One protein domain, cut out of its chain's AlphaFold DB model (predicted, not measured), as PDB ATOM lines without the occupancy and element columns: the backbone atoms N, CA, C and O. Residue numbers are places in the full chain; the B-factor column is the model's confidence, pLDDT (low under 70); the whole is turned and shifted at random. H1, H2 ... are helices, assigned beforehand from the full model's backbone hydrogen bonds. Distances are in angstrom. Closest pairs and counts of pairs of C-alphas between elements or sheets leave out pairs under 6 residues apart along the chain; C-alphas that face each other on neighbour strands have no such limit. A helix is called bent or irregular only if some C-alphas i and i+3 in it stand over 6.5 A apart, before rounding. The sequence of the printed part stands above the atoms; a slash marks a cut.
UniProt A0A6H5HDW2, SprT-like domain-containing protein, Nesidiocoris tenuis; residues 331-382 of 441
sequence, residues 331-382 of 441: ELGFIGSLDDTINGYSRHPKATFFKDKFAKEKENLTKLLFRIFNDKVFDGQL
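What this domain is: This is residues 331 to 382 of the 441 residues of the protein "SprT-like domain-containing protein" of Nesidiocoris tenuis (UniProt A0A6H5HDW2). The domain is an open V of two helices, the short H2 and the much longer H3, with the one-turn helix H1 at the mouth of the V, beside the early part of H2. The H3 arm is kinked, and the long link from H1 to H2 loops past H1 on the side away from H3. The printed part has 52 residues with three named helices, in the order H1, H2, H3, and no named strand; the class is all helix. It is only just compact, close to loose, with a radius of gyration of the C-alphas of 11.8 A, and it spans 35 by 25 by 15 A.

How they stand to each other: H1, residues 334 to 337, touches H2, residues 349 to 356, with 5 pairs of C-alphas within 8 A. Their closest C-alphas are those of Ser 337 and Ala 351, 5.9 A apart. H2 and H3, residues 358 to 377, only just touch, with 3 pairs of C-alphas within 8 A, and H3 does so with residues 361 to 365 alone. Their closest C-alphas are those of Phe 354 and Glu 361, 6.4 A apart. H2 and H3 run opposite ways at a steep tilt of 49 degrees. H1 and H3 are near each other, with 5 pairs of C-alphas within 10 A. Each O i to N i+4 pair of H2 is within hydrogen-bond range, and 14 of 16 are in H3; H1 is too short for such a pair.

Where its parts are: H1 begins at C-alpha 334, at (188.233, 191.114, 203.220), and ends at C-alpha 337. H2 runs from Pro 349 to Asp 356, 10.8 A from first to last C-alpha, beginning at (196.919, 191.107, 202.868). H3 runs from Phe 358 to Val 377, 24.2 A from first to last C-alpha, and ends at (172.919, 195.848, 202.235). H3 is irregular, with C-alphas 360 and 363 standing 7.8 A apart, and it has a kink of 41 degrees near residue 365.

The domain as a whole: The two C-alphas farthest apart are those of Tyr 345 and Gln 381, 35.6 A. The first and last printed C-alphas, of Glu 331 and Leu 382, are 28.7 A apart. The link from H1 to H2 is long, with 11 residues, and the link from H2 to H3 is tight, with 1 residue. The printed part has no cut. The mean pLDDT of the printed part of this model is 91.6, and residue 331 alone is under 70.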
ATOM      1  N   GLU A 331     190.360 181.525 201.444       66.69
ATOM      2  CA  GLU A 331     190.717 182.836 201.939       66.69
ATOM      3  C   GLU A 331     189.453 183.545 202.401       66.69
ATOM      4  O   GLU A 331     188.461 183.696 201.682       66.69
ATOM      5  N   LEU A 332     189.475 183.946 203.665       79.50
ATOM      6  CA  LEU A 332     188.397 184.711 204.250       79.50
ATOM      7  C   LEU A 332     188.344 186.037 203.502       79.50
ATOM      8  O   LEU A 332     189.335 186.769 203.454       79.50
ATOM      9  N   GLY A 333     187.178 186.351 202.935       89.62
ATOM     10  CA  GLY A 333     186.972 187.625 202.257       89.62
ATOM     11  C   GLY A 333     187.400 188.796 203.143       89.62
ATOM     12  O   GLY A 333     187.473 188.672 204.368       89.62
ATOM     13  N   PHE A 334     187.670 189.949 202.532       92.12
ATOM     14  CA  PHE A 334     188.233 191.114 203.220       92.12
ATOM     15  C   PHE A 334     187.584 191.420 204.583       92.12
ATOM     16  O   PHE A 334     188.296 191.563 205.573       92.12
ATOM     17  N   ILE A 335     186.245 191.441 204.652       92.75
ATOM     18  CA  ILE A 335     185.501 191.679 205.903       92.75
ATOM     19  C   ILE A 335     185.768 190.584 206.939       92.75
ATOM     20  O   ILE A 335     186.002 190.896 208.099       92.75
ATOM     21  N   GLY A 336     185.763 189.313 206.527       91.81
ATOM     22  CA  GLY A 336     186.081 188.199 207.418       91.81
ATOM     23  C   GLY A 336     187.485 188.354 207.985       91.81
ATOM     24  O   GLY A 336     187.665 188.313 209.188       91.81
ATOM     25  N   SER A 337     188.466 188.677 207.145       93.38
ATOM     26  CA  SER A 337     189.857 188.890 207.567       93.38
ATOM     27  C   SER A 337     190.071 190.056 208.551       93.38
ATOM     28  O   SER A 337     191.135 190.134 209.175       93.38
ATOM     29  N   LEU A 338     189.098 190.964 208.703       92.19
ATOM     30  CA  LEU A 338     189.126 192.021 209.719       92.19
ATOM     31  C   LEU A 338     188.717 191.529 211.113       92.19
ATOM     32  O   LEU A 338     189.021 192.216 212.084       92.19
ATOM     33  N   ASP A 339     188.107 190.353 211.256       91.94
ATOM     34  CA  ASP A 339     187.752 189.808 212.569       91.94
ATOM     35  C   ASP A 339     189.009 189.373 213.353       91.94
ATOM     36  O   ASP A 339     190.010 188.899 212.799       91.94
ATOM     37  N   ASP A 340     189.009 189.646 214.654       88.06
ATOM     38  CA  ASP A 340     190.131 189.395 215.561       88.06
ATOM     39  C   ASP A 340     190.264 187.918 215.925       88.06
ATOM     40  O   ASP A 340     191.366 187.470 216.246       88.06
ATOM     41  N   THR A 341     189.187 187.143 215.780       90.56
ATOM     42  CA  THR A 341     189.175 185.701 216.069       90.56
ATOM     43  C   THR A 341     190.021 184.872 215.096       90.56
ATOM     44  O   THR A 341     190.441 183.760 215.420       90.56
ATOM     45  N   ILE A 342     190.295 185.396 213.900       87.62
ATOM     46  CA  ILE A 342     190.982 184.663 212.834       87.62
ATOM     47  C   ILE A 342     192.488 184.809 212.991       87.62
ATOM     48  O   ILE A 342     193.021 185.914 212.898       87.62
ATOM     49  N   ASN A 343     193.200 183.695 213.136       80.06
ATOM     50  CA  ASN A 343     194.661 183.687 213.200       80.06
ATOM     51  C   ASN A 343     195.310 184.081 211.857       80.06
ATOM     52  O   ASN A 343     194.798 183.787 210.778       80.06
ATOM     53  N   GLY A 344     196.466 184.748 211.931       73.94
ATOM     54  CA  GLY A 344     197.074 185.524 210.839       73.94
ATOM     55  C   GLY A 344     197.446 184.791 209.541       73.94
ATOM     56  O   GLY A 344     197.741 185.462 208.560       73.94
ATOM     57  N   TYR A 345     197.410 183.458 209.495       79.50
ATOM     58  CA  TYR A 345     197.845 182.681 208.324       79.50
ATOM     59  C   TYR A 345     196.859 182.692 207.148       79.50
ATOM     60  O   TYR A 345     197.244 182.346 206.040       79.50
ATOM     61  N   SER A 346     195.604 183.086 207.375       84.62
ATOM     62  CA  SER A 346     194.544 183.081 206.352       84.62
ATOM     63  C   SER A 346     193.869 184.449 206.214       84.62
ATOM     64  O   SER A 346     192.672 184.534 205.923       84.62
ATOM     65  N   ARG A 347     194.609 185.526 206.496       89.12
ATOM     66  CA  ARG A 347     194.086 186.888 206.395       89.12
ATOM     67  C   ARG A 347     194.444 187.501 205.052       89.12
ATOM     68  O   ARG A 347     195.588 187.443 204.612       89.12
ATOM     69  N   HIS A 348     193.473 188.191 204.476       90.62
ATOM     70  CA  HIS A 348     193.658 189.028 203.305       90.62
ATOM     71  C   HIS A 348     194.772 190.070 203.559       90.62
ATOM     72  O   HIS A 348     194.706 190.791 204.565       90.62
ATOM     73  N   PRO A 349     195.754 190.236 202.654       90.62
ATOM     74  CA  PRO A 349     196.919 191.107 202.868       90.62
ATOM     75  C   PRO A 349     196.538 192.580 203.068       90.62
ATOM     76  O   PRO A 349     197.189 193.333 203.790       90.62
ATOM     77  N   LYS A 350     195.431 193.020 202.463       89.69
ATOM     78  CA  LYS A 350     194.912 194.374 202.694       89.69
ATOM     79  C   LYS A 350     194.282 194.543 204.081       89.69
ATOM     80  O   LYS A 350     194.409 195.602 204.689       89.69
ATOM     81  N   ALA A 351     193.620 193.506 204.597       92.50
ATOM     82  CA  ALA A 351     193.027 193.546 205.931       92.50
ATOM     83  C   ALA A 351     194.120 193.586 207.008       92.50
ATOM     84  O   ALA A 351     193.999 194.353 207.963       92.50
ATOM     85  N   THR A 352     195.220 192.843 206.822       91.44
ATOM     86  CA  THR A 352     196.379 192.907 207.730       91.44
ATOM     87  C   THR A 352     196.997 194.304 207.751       91.44
ATOM     88  O   THR A 352     197.181 194.860 208.829       91.44
ATOM     89  N   PHE A 353     197.183 194.941 206.588       93.06
ATOM     90  CA  PHE A 353     197.671 196.324 206.509       93.06
ATOM     91  C   PHE A 353     196.813 197.312 207.317       93.06
ATOM     92  O   PHE A 353     197.350 198.155 208.043       93.06
ATOM     93  N   PHE A 354     195.485 197.214 207.208       93.75
ATOM     94  CA  PHE A 354     194.576 198.091 207.946       93.75
ATOM     95  C   PHE A 354     194.554 197.805 209.448       93.75
ATOM     96  O   PHE A 354     194.427 198.754 210.220       93.75
ATOM     97  N   LYS A 355     194.717 196.546 209.873       90.69
ATOM     98  CA  LYS A 355     194.877 196.210 211.296       90.69
ATOM     99  C   LYS A 355     196.156 196.818 211.865       90.69
ATOM    100  O   LYS A 355     196.102 197.518 212.873       90.69
ATOM    101  N   ASP A 356     197.276 196.642 211.170       90.94
ATOM    102  CA  ASP A 356     198.586 197.113 211.634       90.94
ATOM    103  C   ASP A 356     198.674 198.647 211.691       90.94
ATOM    104  O   ASP A 356     199.373 199.216 212.531       90.94
ATOM    105  N   LYS A 357     197.975 199.347 210.785       92.25
ATOM    106  CA  LYS A 357     198.031 200.814 210.647       92.25
ATOM    107  C   LYS A 357     196.692 201.506 210.884       92.25
ATOM    108  O   LYS A 357     196.482 202.614 210.378       92.25
ATOM    109  N   PHE A 358     195.820 200.918 211.703       91.12
ATOM    110  CA  PHE A 358     194.447 201.396 211.899       91.12
ATOM    111  C   PHE A 358     194.370 202.889 212.235       91.12
ATOM    112  O   PHE A 358     193.616 203.631 211.616       91.12
ATOM    113  N   ALA A 359     195.207 203.381 213.153       90.12
ATOM    114  CA  ALA A 359     195.164 204.781 213.582       90.12
ATOM    115  C   ALA A 359     195.374 205.793 212.437       90.12
ATOM    116  O   ALA A 359     194.786 206.877 212.475       90.12
ATOM    117  N   LYS A 360     196.198 205.437 211.440       92.75
ATOM    118  CA  LYS A 360     196.517 206.282 210.278       92.75
ATOM    119  C   LYS A 360     195.510 206.100 209.149       92.75
ATOM    120  O   LYS A 360     195.152 207.069 208.496       92.75
ATOM    121  N   GLU A 361     195.045 204.871 208.955       95.25
ATOM    122  CA  GLU A 361     194.253 204.471 207.790       95.25
ATOM    123  C   GLU A 361     192.762 204.270 208.105       95.25
ATOM    124  O   GLU A 361     192.011 203.805 207.254       95.25
ATOM    125  N   LYS A 362     192.293 204.624 209.309       94.56
ATOM    126  CA  LYS A 362     190.888 204.438 209.713       94.56
ATOM    127  C   LYS A 362     189.897 205.140 208.795       94.56
ATOM    128  O   LYS A 362     188.850 204.577 208.504       94.56
ATOM    129  N   GLU A 363     190.201 206.355 208.340       95.62
ATOM    130  CA  GLU A 363     189.310 207.113 207.454       95.62
ATOM    131  C   GLU A 363     189.145 206.372 206.135       95.62
ATOM    132  O   GLU A 363     188.033 206.195 205.642       95.62
ATOM    133  N   ASN A 364     190.260 205.844 205.641       95.44
ATOM    134  CA  ASN A 364     190.282 205.076 204.425       95.44
ATOM    135  C   ASN A 364     189.516 203.751 204.577       95.44
ATOM    136  O   ASN A 364     188.583 203.460 203.828       95.44
ATOM    137  N   LEU A 365     189.831 202.984 205.616       95.50
ATOM    138  CA  LEU A 365     189.118 201.751 205.930       95.50
ATOM    139  C   LEU A 365     187.606 201.980 206.073       95.50
ATOM    140  O   LEU A 365     186.819 201.181 205.580       95.50
ATOM    141  N   THR A 366     187.193 203.081 206.704       96.50
ATOM    142  CA  THR A 366     185.772 203.407 206.899       96.50
ATOM    143  C   THR A 366     185.057 203.628 205.575       96.50
ATOM    144  O   THR A 366     183.972 203.089 205.383       96.50
ATOM    145  N   LYS A 367     185.666 204.375 204.647       96.00
ATOM    146  CA  LYS A 367     185.107 204.587 203.304       96.00
ATOM    147  C   LYS A 367     184.972 203.272 202.540       96.00
ATOM    148  O   LYS A 367     183.939 203.020 201.928       96.00
ATOM    149  N   LEU A 368     185.986 202.407 202.632       95.12
ATOM    150  CA  LEU A 368     185.961 201.092 201.993       95.12
ATOM    151  C   LEU A 368     184.835 200.220 202.564       95.12
ATOM    152  O   LEU A 368     184.059 199.638 201.812       95.12
ATOM    153  N   LEU A 369     184.727 200.156 203.893       95.81
ATOM    154  CA  LEU A 369     183.676 199.405 204.577       95.81
ATOM    155  C   LEU A 369     182.287 199.955 204.261       95.81
ATOM    156  O   LEU A 369     181.375 199.165 204.034       95.81
ATOM    157  N   PHE A 370     182.134 201.279 204.210       96.81
ATOM    158  CA  PHE A 370     180.881 201.919 203.826       96.81
ATOM    159  C   PHE A 370     180.456 201.499 202.425       96.81
ATOM    160  O   PHE A 370     179.316 201.083 202.258       96.81
ATOM    161  N   ARG A 371     181.367 201.525 201.447       95.62
ATOM    162  CA  ARG A 371     181.051 201.096 200.082       95.62
ATOM    163  C   ARG A 371     180.641 199.627 200.024       95.62
ATOM    164  O   ARG A 371     179.570 199.326 199.517       95.62
ATOM    165  N   ILE A 372     181.414 198.728 200.642       95.12
ATOM    166  CA  ILE A 372     181.060 197.297 200.667       95.12
ATOM    167  C   ILE A 372     179.699 197.076 201.349       95.12
ATOM    168  O   ILE A 372     178.930 196.213 200.930       95.12
ATOM    169  N   PHE A 373     179.395 197.830 202.407       96.25
ATOM    170  CA  PHE A 373     178.116 197.738 203.105       96.25
ATOM    171  C   PHE A 373     176.964 198.311 202.273       96.25
ATOM    172  O   PHE A 373     175.906 197.692 202.204       96.25
ATOM    173  N   ASN A 374     177.174 199.448 201.609       96.38
ATOM    174  CA  ASN A 374     176.203 200.059 200.707       96.38
ATOM    175  C   ASN A 374     175.842 199.115 199.562       96.38
ATOM    176  O   ASN A 374     174.666 198.850 199.336       96.38
ATOM    177  N   ASP A 375     176.853 198.531 198.925       95.94
ATOM    178  CA  ASP A 375     176.670 197.614 197.804       95.94
ATOM    179  C   ASP A 375     175.935 196.335 198.237       95.94
ATOM    180  O   ASP A 375     175.078 195.839 197.513       95.94
ATOM    181  N   LYS A 376     176.240 195.795 199.428       94.56
ATOM    182  CA  LYS A 376     175.676 194.514 199.896       94.56
ATOM    183  C   LYS A 376     174.338 194.614 200.624       94.56
ATOM    184  O   LYS A 376     173.604 193.630 200.638       94.56
ATOM    185  N   VAL A 377     174.076 195.716 201.325       96.62
ATOM    186  CA  VAL A 377     172.919 195.848 202.235       96.62
ATOM    187  C   VAL A 377     171.897 196.846 201.714       96.62
ATOM    188  O   VAL A 377     170.705 196.670 201.949       96.62
ATOM    189  N   PHE A 378     172.353 197.884 201.017       96.31
ATOM    190  CA  PHE A 378     171.498 198.948 200.504       96.31
ATOM    191  C   PHE A 378     171.401 198.942 198.977       96.31
ATOM    192  O   PHE A 378     170.858 199.890 198.419       96.31
ATOM    193  N   ASP A 379     171.924 197.913 198.302       96.88
ATOM    194  CA  ASP A 379     171.951 197.791 196.839       96.88
ATOM    195  C   ASP A 379     172.499 199.054 196.140       96.88
ATOM    196  O   ASP A 379     172.007 199.468 195.090       96.88
ATOM    197  N   GLY A 380     173.476 199.724 196.760       96.38
ATOM    198  CA  GLY A 380     174.064 200.958 196.234       96.38
ATOM    199  C   GLY A 380     173.135 202.183 196.263       96.38
ATOM    200  O   GLY A 380     173.409 203.165 195.579       96.38
ATOM    201  N   GLN A 381     172.036 202.161 197.027       97.00
ATOM    202  CA  GLN A 381     171.080 203.278 197.085       97.00
ATOM    203  C   GLN A 381     171.593 204.492 197.867       97.00
ATOM    204  O   GLN A 381     171.067 205.596 197.697       97.00
ATOM    205  N   LEU A 382     172.584 204.319 198.748       95.75
ATOM    206  CA  LEU A 382     173.184 205.456 199.440       95.75
ATOM    207  C   LEU A 382     174.197 206.165 198.528       95.75
ATOM    208  O   LEU A 382     174.890 205.496 197.759       95.75
TER     209      LEU A 382